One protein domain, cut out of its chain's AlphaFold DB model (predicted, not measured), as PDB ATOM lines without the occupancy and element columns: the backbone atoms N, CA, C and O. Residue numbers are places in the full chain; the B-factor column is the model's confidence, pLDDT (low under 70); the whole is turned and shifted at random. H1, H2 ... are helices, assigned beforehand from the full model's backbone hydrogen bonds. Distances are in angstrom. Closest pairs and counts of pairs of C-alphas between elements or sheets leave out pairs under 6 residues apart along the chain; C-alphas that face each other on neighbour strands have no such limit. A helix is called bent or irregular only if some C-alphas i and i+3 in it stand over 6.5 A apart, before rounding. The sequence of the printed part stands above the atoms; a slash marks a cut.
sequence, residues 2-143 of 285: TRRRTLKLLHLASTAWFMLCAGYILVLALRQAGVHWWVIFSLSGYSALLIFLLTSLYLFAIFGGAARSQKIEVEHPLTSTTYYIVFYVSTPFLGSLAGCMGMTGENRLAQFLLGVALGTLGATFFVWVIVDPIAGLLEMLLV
ATOM      1  N   THR A   2     -33.121 -20.197  -9.810       69.19
ATOM      2  CA  THR A   2     -32.052 -20.100 -10.830       69.19
ATOM      3  C   THR A   2     -32.446 -19.321 -12.095       69.19
ATOM      4  O   THR A   2     -31.705 -18.443 -12.522       69.19
ATOM      5  N   ARG A   3     -33.655 -19.533 -12.634       70.12
ATOM      6  CA  ARG A   3     -34.125 -18.921 -13.900       70.12
ATOM      7  C   ARG A   3     -34.191 -17.387 -13.897       70.12
ATOM      8  O   ARG A   3     -33.851 -16.740 -14.877       70.12
ATOM      9  N   ARG A   4     -34.608 -16.770 -12.784       73.69
ATOM     10  CA  ARG A   4     -34.633 -15.297 -12.669       73.69
ATOM     11  C   ARG A   4     -33.224 -14.705 -12.625       73.69
ATOM     12  O   ARG A   4     -33.026 -13.590 -13.092       73.69
ATOM     13  N   ARG A   5     -32.250 -15.429 -12.063       80.00
ATOM     14  CA  ARG A   5     -30.847 -14.993 -12.035       80.00
ATOM     15  C   ARG A   5     -30.213 -15.107 -13.420       80.00
ATOM     16  O   ARG A   5     -29.567 -14.159 -13.841       80.00
ATOM     17  N   THR A   6     -30.468 -16.196 -14.148       82.12
ATOM     18  CA  THR A   6     -29.949 -16.368 -15.515       82.12
ATOM     19  C   THR A   6     -30.509 -15.325 -16.476       82.12
ATOM     20  O   THR A   6     -29.737 -14.732 -17.215       82.12
ATOM     21  N   LEU A   7     -31.809 -15.010 -16.412       78.88
ATOM     22  CA  LEU A   7     -32.401 -13.942 -17.230       78.88
ATOM     23  C   LEU A   7     -31.818 -12.559 -16.909       78.88
ATOM     24  O   LEU A   7     -31.545 -11.787 -17.822       78.88
ATOM     25  N   LYS A   8     -31.580 -12.249 -15.628       79.44
ATOM     26  CA  LYS A   8     -30.941 -10.984 -15.226       79.44
ATOM     27  C   LYS A   8     -29.504 -10.877 -15.725       79.44
ATOM     28  O   LYS A   8     -29.112  -9.815 -16.195       79.44
ATOM     29  N   LEU A   9     -28.734 -11.960 -15.623       84.06
ATOM     30  CA  LEU A   9     -27.363 -12.008 -16.131       84.06
ATOM     31  C   LEU A   9     -27.336 -11.885 -17.654       84.06
ATOM     32  O   LEU A   9     -26.555 -11.098 -18.175       84.06
ATOM     33  N   LEU A  10     -28.224 -12.598 -18.353       84.75
ATOM     34  CA  LEU A  10     -28.348 -12.512 -19.804       84.75
ATOM     35  C   LEU A  10     -28.726 -11.093 -20.241       84.75
ATOM     36  O   LEU A  10     -28.117 -10.563 -21.160       84.75
ATOM     37  N   HIS A  11     -29.668 -10.454 -19.543       82.62
ATOM     38  CA  HIS A  11     -30.025  -9.059 -19.789       82.62
ATOM     39  C   HIS A  11     -28.841  -8.124 -19.561       82.62
ATOM     40  O   HIS A  11     -28.554  -7.299 -20.417       82.62
ATOM     41  N   LEU A  12     -28.131  -8.253 -18.438       82.69
ATOM     42  CA  LEU A  12     -26.967  -7.416 -18.149       82.69
ATOM     43  C   LEU A  12     -25.879  -7.575 -19.220       82.69
ATOM     44  O   LEU A  12     -25.368  -6.576 -19.715       82.69
ATOM     45  N   ALA A  13     -25.565  -8.815 -19.602       86.88
ATOM     46  CA  ALA A  13     -24.585  -9.116 -20.639       86.88
ATOM     47  C   ALA A  13     -25.015  -8.556 -22.002       86.88
ATOM     48  O   ALA A  13     -24.215  -7.937 -22.695       86.88
ATOM     49  N   SER A  14     -26.287  -8.727 -22.355       82.88
ATOM     50  CA  SER A  14     -26.887  -8.231 -23.594       82.88
ATOM     51  C   SER A  14     -26.867  -6.700 -23.676       82.88
ATOM     52  O   SER A  14     -26.433  -6.133 -24.676       82.88
ATOM     53  N   THR A  15     -27.239  -6.012 -22.590       81.31
ATOM     54  CA  THR A  15     -27.160  -4.547 -22.501       81.31
ATOM     55  C   THR A  15     -25.715  -4.059 -22.572       81.31
ATOM     56  O   THR A  15     -25.431  -3.121 -23.312       81.31
ATOM     57  N   ALA A  16     -24.792  -4.689 -21.842       83.75
ATOM     58  CA  ALA A  16     -23.378  -4.325 -21.889       83.75
ATOM     59  C   ALA A  16     -22.804  -4.495 -23.304       83.75
ATOM     60  O   ALA A  16     -22.138  -3.593 -23.805       83.75
ATOM     61  N   TRP A  17     -23.123  -5.607 -23.973       89.81
ATOM     62  CA  TRP A  17     -22.724  -5.869 -25.356       89.81
ATOM     63  C   TRP A  17     -23.274  -4.821 -26.327       89.81
ATOM     64  O   TRP A  17     -22.519  -4.229 -27.094       89.81
ATOM     65  N   PHE A  18     -24.572  -4.522 -26.241       86.50
ATOM     66  CA  PHE A  18     -25.206  -3.486 -27.055       86.50
ATOM     67  C   PHE A  18     -24.541  -2.115 -26.866       86.50
ATOM     68  O   PHE A  18     -24.212  -1.451 -27.850       86.50
ATOM     69  N   MET A  19     -24.277  -1.712 -25.618       82.31
ATOM     70  CA  MET A  19     -23.608  -0.443 -25.310       82.31
ATOM     71  C   MET A  19     -22.176  -0.397 -25.847       82.31
ATOM     72  O   MET A  19     -21.749   0.647 -26.337       82.31
ATOM     73  N   LEU A  20     -21.444  -1.515 -25.806       85.75
ATOM     74  CA  LEU A  20     -20.114  -1.616 -26.410       85.75
ATOM     75  C   LEU A  20     -20.172  -1.463 -27.935       85.75
ATOM     76  O   LEU A  20     -19.390  -0.696 -28.490       85.75
ATOM     77  N   CYS A  21     -21.115  -2.124 -28.613       87.31
ATOM     78  CA  CYS A  21     -21.306  -1.983 -30.061       87.31
ATOM     79  C   CYS A  21     -21.703  -0.552 -30.458       87.31
ATOM     80  O   CYS A  21     -21.124   0.013 -31.387       87.31
ATOM     81  N   ALA A  22     -22.648   0.055 -29.734       82.25
ATOM     82  CA  ALA A  22     -23.058   1.439 -29.953       82.25
ATOM     83  C   ALA A  22     -21.891   2.411 -29.714       82.25
ATOM     84  O   ALA A  22     -21.611   3.265 -30.554       82.25
ATOM     85  N   GLY A  23     -21.157   2.242 -28.609       82.06
ATOM     86  CA  GLY A  23     -19.976   3.042 -28.286       82.06
ATOM     87  C   GLY A  23     -18.866   2.907 -29.330       82.06
ATOM     88  O   GLY A  23     -18.283   3.910 -29.730       82.06
ATOM     89  N   TYR A  24     -18.616   1.697 -29.832       85.62
ATOM     90  CA  TYR A  24     -17.649   1.453 -30.904       85.62
ATOM     91  C   TYR A  24     -18.014   2.206 -32.188       85.62
ATOM     92  O   TYR A  24     -17.171   2.906 -32.750       85.62
ATOM     93  N   ILE A  25     -19.278   2.125 -32.621       85.31
ATOM     94  CA  ILE A  25     -19.769   2.860 -33.796       85.31
ATOM     95  C   ILE A  25     -19.650   4.368 -33.578       85.31
ATOM     96  O   ILE A  25     -19.186   5.074 -34.470       85.31
ATOM     97  N   LEU A  26     -20.010   4.859 -32.389       80.62
ATOM     98  CA  LEU A  26     -19.902   6.273 -32.049       80.62
ATOM     99  C   LEU A  26     -18.450   6.762 -32.121       80.62
ATOM    100  O   LEU A  26     -18.178   7.776 -32.756       80.62
ATOM    101  N   VAL A  27     -17.506   6.034 -31.519       82.62
ATOM    102  CA  VAL A  27     -16.077   6.384 -31.548       82.62
ATOM    103  C   VAL A  27     -15.530   6.349 -32.974       82.62
ATOM    104  O   VAL A  27     -14.788   7.251 -33.362       82.62
ATOM    105  N   LEU A  28     -15.904   5.348 -33.776       82.44
ATOM    106  CA  LEU A  28     -15.517   5.289 -35.185       82.44
ATOM    107  C   LEU A  28     -16.070   6.471 -35.981       82.44
ATOM    108  O   LEU A  28     -15.311   7.098 -36.718       82.44
ATOM    109  N   ALA A  29     -17.351   6.800 -35.808       80.50
ATOM    110  CA  ALA A  29     -17.982   7.933 -36.472       80.50
ATOM    111  C   ALA A  29     -17.311   9.256 -36.072       80.50
ATOM    112  O   ALA A  29     -16.982  10.065 -36.937       80.50
ATOM    113  N   LEU A  30     -17.015   9.446 -34.781       73.25
ATOM    114  CA  LEU A  30     -16.300  10.622 -34.274       73.25
ATOM    115  C   LEU A  30     -14.873  10.714 -34.828       73.25
ATOM    116  O   LEU A  30     -14.420  11.797 -35.197       73.25
ATOM    117  N   ARG A  31     -14.166   9.583 -34.924       78.50
ATOM    118  CA  ARG A  31     -12.814   9.531 -35.494       78.50
ATOM    119  C   ARG A  31     -12.821   9.849 -36.989       78.50
ATOM    120  O   ARG A  31     -11.939  10.569 -37.446       78.50
ATOM    121  N   GLN A  32     -13.798   9.335 -37.735       75.75
ATOM    122  CA  GLN A  32     -13.962   9.614 -39.166       75.75
ATOM    123  C   GLN A  32     -14.381  11.066 -39.431       75.75
ATOM    124  O   GLN A  32     -13.961  11.640 -40.430       75.75
ATOM    125  N   ALA A  33     -15.134  11.681 -38.515       66.94
ATOM    126  CA  ALA A  33     -15.519  13.091 -38.586       66.94
ATOM    127  C   ALA A  33     -14.374  14.076 -38.252       66.94
ATOM    128  O   ALA A  33     -14.529  15.277 -38.463       66.94
ATOM    129  N   GLY A  34     -13.240  13.584 -37.731       61.41
ATOM    130  CA  GLY A  34     -11.952  14.280 -37.634       61.41
ATOM    131  C   GLY A  34     -11.996  15.757 -37.217       61.41
ATOM    132  O   GLY A  34     -11.884  16.619 -38.075       61.41
ATOM    133  N   VAL A  35     -12.090  16.065 -35.916       53.53
ATOM    134  CA  VAL A  35     -11.858  17.404 -35.291       53.53
ATOM    135  C   VAL A  35     -12.623  18.600 -35.918       53.53
ATOM    136  O   VAL A  35     -12.513  19.720 -35.439       53.53
ATOM    137  N   HIS A  36     -13.491  18.402 -36.911       56.47
ATOM    138  CA  HIS A  36     -14.326  19.440 -37.518       56.47
ATOM    139  C   HIS A  36     -15.756  19.286 -37.003       56.47
ATOM    140  O   HIS A  36     -16.682  18.944 -37.737       56.47
ATOM    141  N   TRP A  37     -15.933  19.555 -35.704       53.44
ATOM    142  CA  TRP A  37     -17.226  19.523 -35.001       53.44
ATOM    143  C   TRP A  37     -18.334  20.336 -35.699       53.44
ATOM    144  O   TRP A  37     -19.514  20.046 -35.529       53.44
ATOM    145  N   TRP A  38     -17.959  21.303 -36.536       52.28
ATOM    146  CA  TRP A  38     -18.872  22.128 -37.326       52.28
ATOM    147  C   TRP A  38     -19.594  21.385 -38.464       52.28
ATOM    148  O   TRP A  38     -20.656  21.829 -38.890       52.28
ATOM    149  N   VAL A  39     -19.090  20.234 -38.931       52.75
ATOM    150  CA  VAL A  39     -19.680  19.492 -40.068       52.75
ATOM    151  C   VAL A  39     -20.717  18.448 -39.624       52.75
ATOM    152  O   VAL A  39     -21.493  17.966 -40.442       52.75
ATOM    153  N   ILE A  40     -20.832  18.156 -38.321       51.56
ATOM    154  CA  ILE A  40     -21.863  17.244 -37.775       51.56
ATOM    155  C   ILE A  40     -23.290  17.789 -38.037       51.56
ATOM    156  O   ILE A  40     -24.251  17.021 -38.102       51.56
ATOM    157  N   PHE A  41     -23.416  19.102 -38.270       48.81
ATOM    158  CA  PHE A  41     -24.663  19.770 -38.657       48.81
ATOM    159  C   PHE A  41     -24.906  19.864 -40.169       48.81
ATOM    160  O   PHE A  41     -26.013  20.206 -40.582       48.81
ATOM    161  N   SER A  42     -23.921  19.550 -41.013       49.25
ATOM    162  CA  SER A  42     -24.164  19.421 -42.449       49.25
ATOM    163  C   SER A  42     -24.698  18.024 -42.734       49.25
ATOM    164  O   SER A  42     -24.136  17.031 -42.279       49.25
ATOM    165  N   LEU A  43     -25.795  17.988 -43.488       51.88
ATOM    166  CA  LEU A  43     -26.621  16.862 -43.932       51.88
ATOM    167  C   LEU A  43     -25.831  15.738 -44.659       51.88
ATOM    168  O   LEU A  43     -26.104  15.411 -45.807       51.88
ATOM    169  N   SER A  44     -24.809  15.166 -44.026       56.22
ATOM    170  CA  SER A  44     -23.996  14.054 -44.523       56.22
ATOM    171  C   SER A  44     -24.320  12.792 -43.719       56.22
ATOM    172  O   SER A  44     -24.708  12.877 -42.553       56.22
ATOM    173  N   GLY A  45     -24.183  11.609 -44.330       58.78
ATOM    174  CA  GLY A  45     -24.641  10.315 -43.787       58.78
ATOM    175  C   GLY A  45     -24.163   9.955 -42.369       58.78
ATOM    176  O   GLY A  45     -24.775   9.115 -41.713       58.78
ATOM    177  N   TYR A  46     -23.137  10.629 -41.846       60.03
ATOM    178  CA  TYR A  46     -22.686  10.495 -40.458       60.03
ATOM    179  C   TYR A  46     -23.658  11.106 -39.437       60.03
ATOM    180  O   TYR A  46     -23.820  10.559 -38.346       60.03
ATOM    181  N   SER A  47     -24.366  12.181 -39.802       57.28
ATOM    182  CA  SER A  47     -25.435  12.767 -38.984       57.28
ATOM    183  C   SER A  47     -26.603  11.788 -38.831       57.28
ATOM    184  O   SER A  47     -27.124  11.614 -37.734       57.28
ATOM    185  N   ALA A  48     -26.939  11.041 -39.891       62.22
ATOM    186  CA  ALA A  48     -27.968  10.004 -39.835       62.22
ATOM    187  C   ALA A  48     -27.600   8.864 -38.872       62.22
ATOM    188  O   ALA A  48     -28.455   8.426 -38.111       62.22
ATOM    189  N   LEU A  49     -26.337   8.421 -38.840       63.94
ATOM    190  CA  LEU A  49     -25.870   7.409 -37.879       63.94
ATOM    191  C   LEU A  49     -25.913   7.914 -36.432       63.94
ATOM    192  O   LEU A  49     -26.281   7.162 -35.533       63.94
ATOM    193  N   LEU A  50     -25.568   9.182 -36.202       66.94
ATOM    194  CA  LEU A  50     -25.579   9.788 -34.871       66.94
ATOM    195  C   LEU A  50     -27.016  10.035 -34.385       66.94
ATOM    196  O   LEU A  50     -27.342   9.692 -33.252       66.94
ATOM    197  N   ILE A  51     -27.902  10.527 -35.257       67.00
ATOM    198  CA  ILE A  51     -29.347  10.628 -35.002       67.00
ATOM    199  C   ILE A  51     -29.930   9.245 -34.747       67.00
ATOM    200  O   ILE A  51     -30.687   9.079 -33.796       67.00
ATOM    201  N   PHE A  52     -29.567   8.243 -35.550       67.06
ATOM    202  CA  PHE A  52     -30.017   6.872 -35.353       67.06
ATOM    203  C   PHE A  52     -29.559   6.354 -33.993       67.06
ATOM    204  O   PHE A  52     -30.390   5.854 -33.249       67.06
ATOM    205  N   LEU A  53     -28.297   6.550 -33.607       69.50
ATOM    206  CA  LEU A  53     -27.752   6.137 -32.309       69.50
ATOM    207  C   LEU A  53     -28.369   6.900 -31.122       69.50
ATOM    208  O   LEU A  53     -28.659   6.305 -30.087       69.50
ATOM    209  N   LEU A  54     -28.629   8.200 -31.255       70.12
ATOM    210  CA  LEU A  54     -29.335   8.978 -30.232       70.12
ATOM    211  C   LEU A  54     -30.790   8.538 -30.107       70.12
ATOM    212  O   LEU A  54     -31.265   8.313 -29.001       70.12
ATOM    213  N   THR A  55     -31.474   8.345 -31.234       68.75
ATOM    214  CA  THR A  55     -32.833   7.792 -31.282       68.75
ATOM    215  C   THR A  55     -32.852   6.387 -30.685       68.75
ATOM    216  O   THR A  55     -33.760   6.051 -29.936       68.75
ATOM    217  N   SER A  56     -31.805   5.598 -30.929       66.69
ATOM    218  CA  SER A  56     -31.612   4.259 -30.373       66.69
ATOM    219  C   SER A  56     -31.558   4.284 -28.854       66.69
ATOM    220  O   SER A  56     -32.312   3.581 -28.185       66.69
ATOM    221  N   LEU A  57     -30.686   5.130 -28.306       69.00
ATOM    222  CA  LEU A  57     -30.517   5.303 -26.867       69.00
ATOM    223  C   LEU A  57     -31.761   5.918 -26.217       69.00
ATOM    224  O   LEU A  57     -32.138   5.524 -25.116       69.00
ATOM    225  N   TYR A  58     -32.425   6.846 -26.903       70.00
ATOM    226  CA  TYR A  58     -33.652   7.488 -26.445       70.00
ATOM    227  C   TYR A  58     -34.821   6.503 -26.372       70.00
ATOM    228  O   TYR A  58     -35.467   6.384 -25.330       70.00
ATOM    229  N   LEU A  59     -35.054   5.735 -27.441       66.31
ATOM    230  CA  LEU A  59     -36.040   4.656 -27.442       66.31
ATOM    231  C   LEU A  59     -35.682   3.610 -26.382       66.31
ATOM    232  O   LEU A  59     -36.572   3.138 -25.680       66.31
ATOM    233  N   PHE A  60     -34.393   3.318 -26.179       65.25
ATOM    234  CA  PHE A  60     -33.953   2.386 -25.138       65.25
ATOM    235  C   PHE A  60     -34.291   2.882 -23.739       65.25
ATOM    236  O   PHE A  60     -34.811   2.118 -22.924       65.25
ATOM    237  N   ALA A  61     -34.068   4.163 -23.462       65.06
ATOM    238  CA  ALA A  61     -34.408   4.763 -22.181       65.06
ATOM    239  C   ALA A  61     -35.928   4.788 -21.938       65.06
ATOM    240  O   ALA A  61     -36.377   4.454 -20.840       65.06
ATOM    241  N   ILE A  62     -36.726   5.132 -22.954       62.12
ATOM    242  CA  ILE A  62     -38.187   5.226 -22.826       62.12
ATOM    243  C   ILE A  62     -38.832   3.850 -22.718       62.12
ATOM    244  O   ILE A  62     -39.590   3.609 -21.780       62.12
ATOM    245  N   PHE A  63     -38.534   2.931 -23.635       58.62
ATOM    246  CA  PHE A  63     -39.164   1.612 -23.648       58.62
ATOM    247  C   PHE A  63     -38.580   0.689 -22.574       58.62
ATOM    248  O   PHE A  63     -39.338   0.001 -21.891       58.62
ATOM    249  N   GLY A  64     -37.270   0.752 -22.314       56.56
ATOM    250  CA  GLY A  64     -36.642   0.045 -21.194       56.56
ATOM    251  C   GLY A  64     -37.090   0.571 -19.821       56.56
ATOM    252  O   GLY A  64     -37.226  -0.207 -18.873       56.56
ATOM    253  N   GLY A  65     -37.378   1.874 -19.712       45.34
ATOM    254  CA  GLY A  65     -37.953   2.493 -18.515       45.34
ATOM    255  C   GLY A  65     -39.440   2.174 -18.320       45.34
ATOM    256  O   GLY A  65     -39.855   1.836 -17.212       45.34
ATOM    257  N   ALA A  66     -40.237   2.212 -19.393       44.53
ATOM    258  CA  ALA A  66     -41.680   1.965 -19.353       44.53
ATOM    259  C   ALA A  66     -42.032   0.480 -19.144       44.53
ATOM    260  O   ALA A  66     -42.980   0.170 -18.413       44.53
ATOM    261  N   ALA A  67     -41.241  -0.447 -19.699       47.66
ATOM    262  CA  ALA A  67     -41.454  -1.889 -19.548       47.66
ATOM    263  C   ALA A  67     -41.272  -2.378 -18.099       47.66
ATOM    264  O   ALA A  67     -41.869  -3.375 -17.696       47.66
ATOM    265  N   ARG A  68     -40.516  -1.659 -17.256       45.47
ATOM    266  CA  ARG A  68     -40.333  -2.028 -15.839       45.47
ATOM    267  C   ARG A  68     -41.579  -1.845 -14.972       45.47
ATOM    268  O   ARG A  68     -41.593  -2.365 -13.858       45.47
ATOM    269  N   SER A  69     -42.623  -1.165 -15.461       44.62
ATOM    270  CA  SER A  69     -43.906  -1.075 -14.748       44.62
ATOM    271  C   SER A  69     -44.892  -2.203 -15.099       44.62
ATOM    272  O   SER A  69     -46.031  -2.173 -14.637       44.62
ATOM    273  N   GLN A  70     -44.459  -3.225 -15.860       47.16
ATOM    274  CA  GLN A  70     -45.251  -4.416 -16.199       47.16
ATOM    275  C   GLN A  70     -45.654  -5.216 -14.951       47.16
ATOM    276  O   GLN A  70     -45.052  -6.217 -14.569       47.16
ATOM    277  N   LYS A  71     -46.744  -4.775 -14.334       46.28
ATOM    278  CA  LYS A  71     -47.521  -5.504 -13.337       46.28
ATOM    279  C   LYS A  71     -48.729  -6.188 -13.984       46.28
ATOM    280  O   LYS A  71     -49.763  -6.322 -13.340       46.28
ATOM    281  N   ILE A  72     -48.632  -6.554 -15.266       54.69
ATOM    282  CA  ILE A  72     -49.773  -7.087 -16.013       54.69
ATOM    283  C   ILE A  72     -49.350  -8.200 -16.978       54.69
ATOM    284  O   ILE A  72     -49.537  -8.117 -18.186       54.69
ATOM    285  N   GLU A  73     -48.807  -9.288 -16.422       54.88
ATOM    286  CA  GLU A  73     -48.639 -10.568 -17.140       54.88
ATOM    287  C   GLU A  73     -49.970 -11.059 -17.756       54.88
ATOM    288  O   GLU A  73     -49.973 -11.780 -18.747       54.88
ATOM    289  N   VAL A  74     -51.110 -10.618 -17.211       55.81
ATOM    290  CA  VAL A  74     -52.460 -10.999 -17.655       55.81
ATOM    291  C   VAL A  74     -52.887 -10.316 -18.967       55.81
ATOM    292  O   VAL A  74     -53.688 -10.871 -19.715       55.81
ATOM    293  N   GLU A  75     -52.365  -9.131 -19.288       54.03
ATOM    294  CA  GLU A  75     -52.798  -8.371 -20.476       54.03
ATOM    295  C   GLU A  75     -51.987  -8.671 -21.729       54.03
ATOM    296  O   GLU A  75     -52.464  -8.445 -22.841       54.03
ATOM    297  N   HIS A  76     -50.791  -9.217 -21.548       61.38
ATOM    298  CA  HIS A  76     -49.796  -9.379 -22.595       61.38
ATOM    299  C   HIS A  76     -49.275 -10.821 -22.634       61.38
ATOM    300  O   HIS A  76     -48.104 -11.071 -22.345       61.38
ATOM    301  N   PRO A  77     -50.131 -11.822 -22.903       63.62
ATOM    302  CA  PRO A  77     -49.770 -13.229 -22.737       63.62
ATOM    303  C   PRO A  77     -48.703 -13.719 -23.728       63.62
ATOM    304  O   PRO A  77     -48.042 -14.705 -23.426       63.62
ATOM    305  N   LEU A  78     -48.509 -13.060 -24.880       68.31
ATOM    306  CA  LEU A  78     -47.498 -13.455 -25.870       68.31
ATOM    307  C   LEU A  78     -46.140 -12.812 -25.562       68.31
ATOM    308  O   LEU A  78     -45.111 -13.487 -25.583       68.31
ATOM    309  N   THR A  79     -46.126 -11.533 -25.207       70.25
ATOM    310  CA  THR A  79     -44.906 -10.783 -24.893       70.25
ATOM    311  C   THR A  79     -44.414 -11.020 -23.460       70.25
ATOM    312  O   THR A  79     -43.225 -10.870 -23.185       70.25
ATOM    313  N   SER A  80     -45.276 -11.508 -22.557       70.31
ATOM    314  CA  SER A  80     -44.882 -11.992 -21.220       70.31
ATOM    315  C   SER A  80     -44.399 -13.448 -21.203       70.31
ATOM    316  O   SER A  80     -43.815 -13.896 -20.209       70.31
ATOM    317  N   THR A  81     -44.584 -14.207 -22.293       79.88
ATOM    318  CA  THR A  81     -44.094 -15.588 -22.354       79.88
ATOM    319  C   THR A  81     -42.579 -15.618 -22.203       79.88
ATOM    320  O   THR A  81     -41.854 -14.818 -22.796       79.88
ATOM    321  N   THR A  82     -42.050 -16.608 -21.479       78.06
ATOM    322  CA  THR A  82     -40.596 -16.668 -21.275       78.06
ATOM    323  C   THR A  82     -39.812 -16.845 -22.577       78.06
ATOM    324  O   THR A  82     -38.673 -16.399 -22.652       78.06
ATOM    325  N   TYR A  83     -40.406 -17.462 -23.600       82.69
ATOM    326  CA  TYR A  83     -39.789 -17.574 -24.923       82.69
ATOM    327  C   TYR A  83     -39.571 -16.206 -25.570       82.69
ATOM    328  O   TYR A  83     -38.472 -15.941 -26.050       82.69
ATOM    329  N   TYR A  84     -40.569 -15.322 -25.504       83.62
ATOM    330  CA  TYR A  84     -40.465 -13.962 -26.024       83.62
ATOM    331  C   TYR A  84     -39.413 -13.154 -25.269       83.62
ATOM    332  O   TYR A  84     -38.548 -12.540 -25.879       83.62
ATOM    333  N   ILE A  85     -39.421 -13.230 -23.935       82.81
ATOM    334  CA  ILE A  85     -38.441 -12.530 -23.094       82.81
ATOM    335  C   ILE A  85     -37.016 -13.002 -23.401       82.81
ATOM    336  O   ILE A  85     -36.110 -12.184 -23.529       82.81
ATOM    337  N   VAL A  86     -36.795 -14.314 -23.527       85.25
ATOM    338  CA  VAL A  86     -35.472 -14.854 -23.875       85.25
ATOM    339  C   VAL A  86     -35.061 -14.404 -25.273       85.25
ATOM    340  O   VAL A  86     -33.934 -13.944 -25.431       85.25
ATOM    341  N   PHE A  87     -35.965 -14.477 -26.253       87.44
ATOM    342  CA  PHE A  87     -35.722 -14.002 -27.613       87.44
ATOM    343  C   PHE A  87     -35.313 -12.525 -27.623       87.44
ATOM    344  O   PHE A  87     -34.223 -12.205 -28.095       87.44
ATOM    345  N   TYR A  88     -36.126 -11.666 -27.009       85.44
ATOM    346  CA  TYR A  88     -35.918 -10.223 -26.911       85.44
ATOM    347  C   TYR A  88     -34.587  -9.875 -26.237       85.44
ATOM    348  O   TYR A  88     -33.796  -9.077 -26.734       85.44
ATOM    349  N   VAL A  89     -34.288 -10.524 -25.111       85.06
ATOM    350  CA  VAL A  89     -33.031 -10.299 -24.393       85.06
ATOM    351  C   VAL A  89     -31.831 -10.829 -25.186       85.06
ATOM    352  O   VAL A  89     -30.746 -10.258 -25.105       85.06
ATOM    353  N   SER A  90     -31.994 -11.898 -25.967       88.31
ATOM    354  CA  SER A  90     -30.925 -12.463 -26.800       88.31
ATOM    355  C   SER A  90     -30.701 -11.724 -28.124       88.31
ATOM    356  O   SER A  90     -29.698 -11.977 -28.789       88.31
ATOM    357  N   THR A  91     -31.590 -10.798 -28.504       91.75
ATOM    358  CA  THR A  91     -31.559 -10.112 -29.803       91.75
ATOM    359  C   THR A  91     -30.212  -9.455 -30.135       91.75
ATOM    360  O   THR A  91     -29.751  -9.662 -31.256       91.75
ATOM    361  N   PRO A  92     -29.514  -8.747 -29.220       91.12
ATOM    362  CA  PRO A  92     -28.187  -8.202 -29.525       91.12
ATOM    363  C   PRO A  92     -27.167  -9.272 -29.937       91.12
ATOM    364  O   PRO A  92     -26.394  -9.068 -30.869       91.12
ATOM    365  N   PHE A  93     -27.191 -10.441 -29.293       92.94
ATOM    366  CA  PHE A  93     -26.296 -11.546 -29.641       92.94
ATOM    367  C   PHE A  93     -26.667 -12.178 -30.985       92.94
ATOM    368  O   PHE A  93     -25.783 -12.474 -31.786       92.94
ATOM    369  N   LEU A  94     -27.963 -12.336 -31.268       93.75
ATOM    370  CA  LEU A  94     -28.434 -12.806 -32.574       93.75
ATOM    371  C   LEU A  94     -28.042 -11.831 -33.692       93.75
ATOM    372  O   LEU A  94     -27.588 -12.260 -34.750       93.75
ATOM    373  N   GLY A  95     -28.136 -10.524 -33.436       94.44
ATOM    374  CA  GLY A  95     -27.667  -9.487 -34.351       94.44
ATOM    375  C   GLY A  95     -26.159  -9.533 -34.579       94.44
ATOM    376  O   GLY A  95     -25.704  -9.433 -35.715       94.44
ATOM    377  N   SER A  96     -25.378  -9.762 -33.521       93.44
ATOM    378  CA  SER A  96     -23.933  -9.977 -33.627       93.44
ATOM    379  C   SER A  96     -23.604 -11.187 -34.502       93.44
ATOM    380  O   SER A  96     -22.716 -11.094 -35.344       93.44
ATOM    381  N   LEU A  97     -24.309 -12.310 -34.328       95.12
ATOM    382  CA  LEU A  97     -24.120 -13.513 -35.144       95.12
ATOM    383  C   LEU A  97     -24.481 -13.264 -36.612       95.12
ATOM    384  O   LEU A  97     -23.720 -13.649 -37.498       95.12
ATOM    385  N   ALA A  98     -25.597 -12.577 -36.869       94.94
ATOM    386  CA  ALA A  98     -25.988 -12.175 -38.215       94.94
ATOM    387  C   ALA A  98     -24.931 -11.264 -38.863       94.94
ATOM    388  O   ALA A  98     -24.580 -11.459 -40.025       94.94
ATOM    389  N   GLY A  99     -24.361 -10.328 -38.097       94.31
ATOM    390  CA  GLY A  99     -23.241  -9.493 -38.532       94.31
ATOM    391  C   GLY A  99     -21.982 -10.307 -38.847       94.31
ATOM    392  O   GLY A  99     -21.386 -10.110 -39.901       94.31
ATOM    393  N   CYS A 100     -21.611 -11.273 -37.998       94.69
ATOM    394  CA  CYS A 100     -20.484 -12.179 -38.260       94.69
ATOM    395  C   CYS A 100     -20.673 -12.949 -39.573       94.69
ATOM    396  O   CYS A 100     -19.742 -13.042 -40.369       94.69
ATOM    397  N   MET A 101     -21.876 -13.487 -39.802       95.31
ATOM    398  CA  MET A 101     -22.213 -14.200 -41.038       95.31
ATOM    399  C   MET A 101     -22.172 -13.277 -42.261       95.31
ATOM    400  O   MET A 101     -21.617 -13.657 -43.290       95.31
ATOM    401  N   GLY A 102     -22.702 -12.057 -42.146       93.31
ATOM    402  CA  GLY A 102     -22.686 -11.063 -43.223       93.31
ATOM    403  C   GLY A 102     -21.287 -10.566 -43.604       93.31
ATOM    404  O   GLY A 102     -21.085 -10.160 -44.741       93.31
ATOM    405  N   MET A 103     -20.318 -10.633 -42.687       95.25
ATOM    406  CA  MET A 103     -18.925 -10.227 -42.929       95.25
ATOM    407  C   MET A 103     -18.008 -11.399 -43.316       95.25
ATOM    408  O   MET A 103     -16.782 -11.262 -43.291       95.25
ATOM    409  N   THR A 104     -18.570 -12.565 -43.649       91.81
ATOM    410  CA  THR A 104     -17.777 -13.710 -44.118       91.81
ATOM    411  C   THR A 104     -16.999 -13.350 -45.387       91.81
ATOM    412  O   THR A 104     -17.565 -12.897 -46.376       91.81
ATOM    413  N   GLY A 105     -15.676 -13.532 -45.349       88.62
ATOM    414  CA  GLY A 105     -14.777 -13.197 -46.462       88.62
ATOM    415  C   GLY A 105     -14.100 -11.825 -46.365       88.62
ATOM    416  O   GLY A 105     -13.223 -11.536 -47.176       88.62
ATOM    417  N   GLU A 106     -14.441 -11.000 -45.369       90.62
ATOM    418  CA  GLU A 106     -13.745  -9.733 -45.131       90.62
ATOM    419  C   GLU A 106     -12.449  -9.955 -44.337       90.62
ATOM    420  O   GLU A 106     -12.453 -10.541 -43.253       90.62
ATOM    421  N   ASN A 107     -11.328  -9.447 -44.853       87.38
ATOM    422  CA  ASN A 107     -10.004  -9.672 -44.259       87.38
ATOM    423  C   ASN A 107      -9.587  -8.550 -43.298       87.38
ATOM    424  O   ASN A 107      -8.616  -8.686 -42.550       87.38
ATOM    425  N   ARG A 108     -10.299  -7.415 -43.303       93.69
ATOM    426  CA  ARG A 108      -9.993  -6.280 -42.427       93.69
ATOM    427  C   ARG A 108     -10.778  -6.367 -41.123       93.69
ATOM    428  O   ARG A 108     -11.981  -6.122 -41.084       93.69
ATOM    429  N   LEU A 109     -10.056  -6.580 -40.021       90.88
ATOM    430  CA  LEU A 109     -10.624  -6.684 -38.670       90.88
ATOM    431  C   LEU A 109     -11.525  -5.493 -38.290       90.88
ATOM    432  O   LEU A 109     -12.572  -5.684 -37.682       90.88
ATOM    433  N   ALA A 110     -11.175  -4.268 -38.694       88.50
ATOM    434  CA  ALA A 110     -11.995  -3.085 -38.414       88.50
ATOM    435  C   ALA A 110     -13.369  -3.121 -39.112       88.50
ATOM    436  O   ALA A 110     -14.371  -2.736 -38.508       88.50
ATOM    437  N   GLN A 111     -13.419  -3.593 -40.363       89.94
ATOM    438  CA  GLN A 111     -14.663  -3.733 -41.125       89.94
ATOM    439  C   GLN A 111     -15.489  -4.902 -40.595       89.94
ATOM    440  O   GLN A 111     -16.695  -4.751 -40.413       89.94
ATOM    441  N   PHE A 112     -14.836  -6.014 -40.249       92.69
ATOM    442  CA  PHE A 112     -15.476  -7.144 -39.581       92.69
ATOM    443  C   PHE A 112     -16.177  -6.711 -38.283       92.69
ATOM    444  O   PHE A 112     -17.379  -6.914 -38.128       92.69
ATOM    445  N   LEU A 113     -15.462  -6.024 -37.383       92.44
ATOM    446  CA  LEU A 113     -16.030  -5.511 -36.130       92.44
ATOM    447  C   LEU A 113     -17.158  -4.496 -36.360       92.44
ATOM    448  O   LEU A 113     -18.138  -4.490 -35.614       92.44
ATOM    449  N   LEU A 114     -17.050  -3.651 -37.391       91.56
ATOM    450  CA  LEU A 114     -18.116  -2.719 -37.759       91.56
ATOM    451  C   LEU A 114     -19.380  -3.460 -38.210       91.56
ATOM    452  O   LEU A 114     -20.467  -3.112 -37.760       91.56
ATOM    453  N   GLY A 115     -19.252  -4.501 -39.036       91.56
ATOM    454  CA  GLY A 115     -20.391  -5.317 -39.460       91.56
ATOM    455  C   GLY A 115     -21.065  -6.049 -38.300       91.56
ATOM    456  O   GLY A 115     -22.292  -6.080 -38.222       91.56
ATOM    457  N   VAL A 116     -20.287  -6.544 -37.334       94.56
ATOM    458  CA  VAL A 116     -20.818  -7.134 -36.092       94.56
ATOM    459  C   VAL A 116     -21.596  -6.107 -35.261       94.56
ATOM    460  O   VAL A 116     -22.704  -6.388 -34.790       94.56
ATOM    461  N   ALA A 117     -21.047  -4.901 -35.098       91.88
ATOM    462  CA  ALA A 117     -21.705  -3.831 -34.356       91.88
ATOM    463  C   ALA A 117     -22.990  -3.350 -35.058       91.88
ATOM    464  O   ALA A 117     -24.016  -3.162 -34.401       91.88
ATOM    465  N   LEU A 118     -22.965  -3.217 -36.388       90.44
ATOM    466  CA  LEU A 118     -24.133  -2.850 -37.191       90.44
ATOM    467  C   LEU A 118     -25.212  -3.936 -37.168       90.44
ATOM    468  O   LEU A 118     -26.384  -3.604 -37.022       90.44
ATOM    469  N   GLY A 119     -24.838  -5.216 -37.246       92.50
ATOM    470  CA  GLY A 119     -25.777  -6.333 -37.113       92.50
ATOM    471  C   GLY A 119     -26.457  -6.354 -35.742       92.50
ATOM    472  O   GLY A 119     -27.672  -6.532 -35.651       92.50
ATOM    473  N   THR A 120     -25.692  -6.085 -34.678       92.00
ATOM    474  CA  THR A 120     -26.209  -5.957 -33.306       92.00
ATOM    475  C   THR A 120     -27.251  -4.841 -33.208       92.00
ATOM    476  O   THR A 120     -28.369  -5.097 -32.761       92.00
ATOM    477  N   LEU A 121     -26.926  -3.625 -33.670       87.94
ATOM    478  CA  LEU A 121     -27.882  -2.514 -33.684       87.94
ATOM    479  C   LEU A 121     -29.099  -2.850 -34.554       87.94
ATOM    480  O   LEU A 121     -30.228  -2.818 -34.072       87.94
ATOM    481  N   GLY A 122     -28.886  -3.231 -35.813       88.44
ATOM    482  CA  GLY A 122     -29.956  -3.492 -36.773       88.44
ATOM    483  C   GLY A 122     -30.978  -4.510 -36.270       88.44
ATOM    484  O   GLY A 122     -32.178  -4.250 -36.336       88.44
ATOM    485  N   ALA A 123     -30.525  -5.623 -35.685       90.88
ATOM    486  CA  ALA A 123     -31.421  -6.634 -35.128       90.88
ATOM    487  C   ALA A 123     -32.234  -6.108 -33.937       90.88
ATOM    488  O   ALA A 123     -33.435  -6.360 -33.857       90.88
ATOM    489  N   THR A 124     -31.611  -5.348 -33.029       87.62
ATOM    490  CA  THR A 124     -32.338  -4.744 -31.899       87.62
ATOM    491  C   THR A 124     -33.389  -3.744 -32.358       87.62
ATOM    492  O   THR A 124     -34.526  -3.815 -31.899       87.62
ATOM    493  N   PHE A 125     -33.064  -2.889 -33.334       84.19
ATOM    494  CA  PHE A 125     -34.029  -1.958 -33.921       84.19
ATOM    495  C   PHE A 125     -35.171  -2.672 -34.604       84.19
ATOM    496  O   PHE A 125     -36.322  -2.296 -34.416       84.19
ATOM    497  N   PHE A 126     -34.867  -3.710 -35.375       86.81
ATOM    498  CA  PHE A 126     -35.884  -4.497 -36.045       86.81
ATOM    499  C   PHE A 126     -36.878  -5.092 -35.041       86.81
ATOM    500  O   PHE A 126     -38.090  -4.956 -35.216       86.81
ATOM    501  N   VAL A 127     -36.382  -5.692 -33.954       86.94
ATOM    502  CA  VAL A 127     -37.264  -6.253 -32.927       86.94
ATOM    503  C   VAL A 127     -38.119  -5.163 -32.282       86.94
ATOM    504  O   VAL A 127     -39.316  -5.351 -32.121       86.94
ATOM    505  N   TRP A 128     -37.556  -3.997 -31.992       83.38
ATOM    506  CA  TRP A 128     -38.278  -2.943 -31.274       83.38
ATOM    507  C   TRP A 128     -39.263  -2.154 -32.128       83.38
ATOM    508  O   TRP A 128     -40.334  -1.775 -31.667       83.38
ATOM    509  N   VAL A 129     -38.894  -1.858 -33.371       79.31
ATOM    510  CA  VAL A 129     -39.691  -1.006 -34.261       79.31
ATOM    511  C   VAL A 129     -40.737  -1.826 -35.007       79.31
ATOM    512  O   VAL A 129     -41.801  -1.305 -35.325       79.31
ATOM    513  N   ILE A 130     -40.452  -3.100 -35.292       82.25
ATOM    514  CA  ILE A 130     -41.315  -3.941 -36.126       82.25
ATOM    515  C   ILE A 130     -41.925  -5.078 -35.305       82.25
ATOM    516  O   ILE A 130     -43.148  -5.201 -35.260       82.25
ATOM    517  N   VAL A 131     -41.107  -5.898 -34.639       84.38
ATOM    518  CA  VAL A 131     -41.611  -7.113 -33.971       84.38
ATOM    519  C   VAL A 131     -42.478  -6.779 -32.754       84.38
ATOM    520  O   VAL A 131     -43.565  -7.338 -32.638       84.38
ATOM    521  N   ASP A 132     -42.059  -5.844 -31.899       80.00
ATOM    522  CA  ASP A 132     -42.784  -5.432 -30.690       80.00
ATOM    523  C   ASP A 132     -44.191  -4.875 -31.018       80.00
ATOM    524  O   ASP A 132     -45.173  -5.376 -30.458       80.00
ATOM    525  N   PRO A 133     -44.365  -3.911 -31.953       77.38
ATOM    526  CA  PRO A 133     -45.696  -3.437 -32.333       77.38
ATOM    527  C   PRO A 133     -46.568  -4.519 -32.967       77.38
ATOM    528  O   PRO A 133     -47.759  -4.589 -32.669       77.38
ATOM    529  N   ILE A 134     -45.997  -5.384 -33.813       82.19
ATOM    530  CA  ILE A 134     -46.748  -6.485 -34.430       82.19
ATOM    531  C   ILE A 134     -47.202  -7.482 -33.364       82.19
ATOM    532  O   ILE A 134     -48.364  -7.880 -33.371       82.19
ATOM    533  N   ALA A 135     -46.332  -7.852 -32.422       81.12
ATOM    534  CA  ALA A 135     -46.688  -8.729 -31.314       81.12
ATOM    535  C   ALA A 135     -47.818  -8.121 -30.467       81.12
ATOM    536  O   ALA A 135     -48.798  -8.807 -30.180       81.12
ATOM    537  N   GLY A 136     -47.750  -6.820 -30.162       72.19
ATOM    538  CA  GLY A 136     -48.821  -6.110 -29.454       72.19
ATOM    539  C   GLY A 136     -50.143  -6.047 -30.236       72.19
ATOM    540  O   GLY A 136     -51.219  -6.214 -29.658       72.19
ATOM    541  N   LEU A 137     -50.091  -5.862 -31.559       77.88
ATOM    542  CA  LEU A 137     -51.280  -5.911 -32.419       77.88
ATOM    543  C   LEU A 137     -51.883  -7.318 -32.473       77.88
ATOM    544  O   LEU A 137     -53.102  -7.463 -32.386       77.88
ATOM    545  N   LEU A 138     -51.048  -8.354 -32.574       79.62
ATOM    546  CA  LEU A 138     -51.485  -9.748 -32.556       79.62
ATOM    547  C   LEU A 138     -52.124 -10.116 -31.217       79.62
ATOM    548  O   LEU A 138     -53.174 -10.752 -31.212       79.62
ATOM    549  N   GLU A 139     -51.570  -9.662 -30.092       76.25
ATOM    550  CA  GLU A 139     -52.205  -9.820 -28.779       76.25
ATOM    551  C   GLU A 139     -53.590  -9.167 -28.740       76.25
ATOM    552  O   GLU A 139     -54.558  -9.783 -28.291       76.25
ATOM    553  N   MET A 140     -53.711  -7.948 -29.276       67.75
ATOM    554  CA  MET A 140     -54.985  -7.231 -29.328       67.75
ATOM    555  C   MET A 140     -56.008  -7.923 -30.237       67.75
ATOM    556  O   MET A 140     -57.211  -7.881 -29.959       67.75
ATOM    557  N   LEU A 141     -55.572  -8.528 -31.340       72.19
ATOM    558  CA  LEU A 141     -56.451  -9.180 -32.311       72.19
ATOM    559  C   LEU A 141     -56.855 -10.596 -31.888       72.19
ATOM    560  O   LEU A 141     -58.012 -10.961 -32.081       72.19
ATOM    561  N   LEU A 142     -55.942 -11.360 -31.287       67.81
ATOM    562  CA  LEU A 142     -56.118 -12.793 -31.042       67.81
ATOM    563  C   LEU A 142     -56.583 -13.130 -29.619       67.81
ATOM    564  O   LEU A 142     -57.148 -14.204 -29.423       67.81
ATOM    565  N   VAL A 143     -56.385 -12.251 -28.623       67.88
ATOM    566  CA  VAL A 143     -56.671 -12.581 -27.214       67.88
ATOM    567  C   VAL A 143     -57.878 -11.798 -26.670       67.88
ATOM    568  O   VAL A 143     -57.739 -10.659 -26.215       67.88
TER     569      VAL A 143
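This is residues 2 to 143 of the 285 residues of an uncharacterized protein of Coxiella sp. DG_40 (UniProt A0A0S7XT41). The longest helix, H5, crosses the other long helix, H1, as a lopsided X at 53 degrees, and the arm H4b of a sharply bent helix packs on both near the crossing. The other arm, H4a, runs beside residues 7 to 14 of H1, residues 46 to 53 of H3 pack on residues 22 to 29 of H1, and the short H2 lies far out at one end. The printed part has 142 residues, with five named helices in the order H1, H2, H3, H4, H5 and no named strand; its class is all helix. It is only just compact, close to loose, with a radius of gyration of the C-alphas of 17.4 A, and its outline is elongated, 52 by 33 by 27 A.

H5, residues 109 to 142, is 46.5 A long, from C-alpha 109 at (-10.624, -6.684, -38.670) to C-alpha 142 at (-56.118, -12.793, -31.042). It has a kink of 27 degrees near residue 132 and is neither bent nor irregular, but only just: C-alphas 129 and 132 are 6.5 A apart. H1, residues 2 to 32, is 44.9 A long and begins with C-alpha 2 at (-32.052, -20.100, -10.830). H3, residues 45 to 67, is 31.9 A long, and H2, residues 37 to 41, is 8.3 A. H4, residues 82 to 102, was assigned as one helix by its hydrogen bonds but is bent, with C-alphas 89 and 92 7.4 A apart. Its arms are H4a, residues 82 to 89, 10.4 A, and H4b, residues 92 to 102, 15.0 A; they stand at a steep tilt of 63 degrees.

H5 touches H4b with residues 112 to 124 alone, opposite ways at a steep tilt of 54 degrees; their closest C-alphas, of Thr 120 and Gly 95, are 4.0 A apart. H5 touches H1, the hub, opposite ways at a steep tilt of 53 degrees, closest at the C-alphas of Ala 117 and Cys 21, 4.7 A. H1 touches H4b, closest at the C-alphas of Ser 14 and Pro 92, 6.1 A. H1 touches H4a, the same way at a shallow tilt of 23 degrees, closest at the C-alphas of His 11 and Val 89, 5.6 A. H1 touches H3, opposite ways at a shallow tilt of 21 degrees, closest at the C-alphas of Ala 29 and Tyr 46, 6.7 A. H2 and H3 touch only at the corner, and only just, with 3 pairs of C-alphas within 8 A, the closest those of Ile 40 and Ser 47, 5.9 A. H3 and H4b are apart. Every O i to N i+4 pair is within hydrogen-bond range in H1, H3, H4a and H4b; in H5 28 of 30 are, and in H2 0 of 1, with 0 of 2 O i to N i+3 pairs.

The C-alphas farthest apart, of Val 35 and Val 143, are 54.5 A apart. The printed part has no cut. The link from H3 to H4, residues 68 to 81, is long; residues 64 to 69, of which 64 to 67 belong to H3, stand free. The mean pLDDT of the printed part is 76.0, and 48 residues are under 70, among them residues 33 to 53 and 59 to 78.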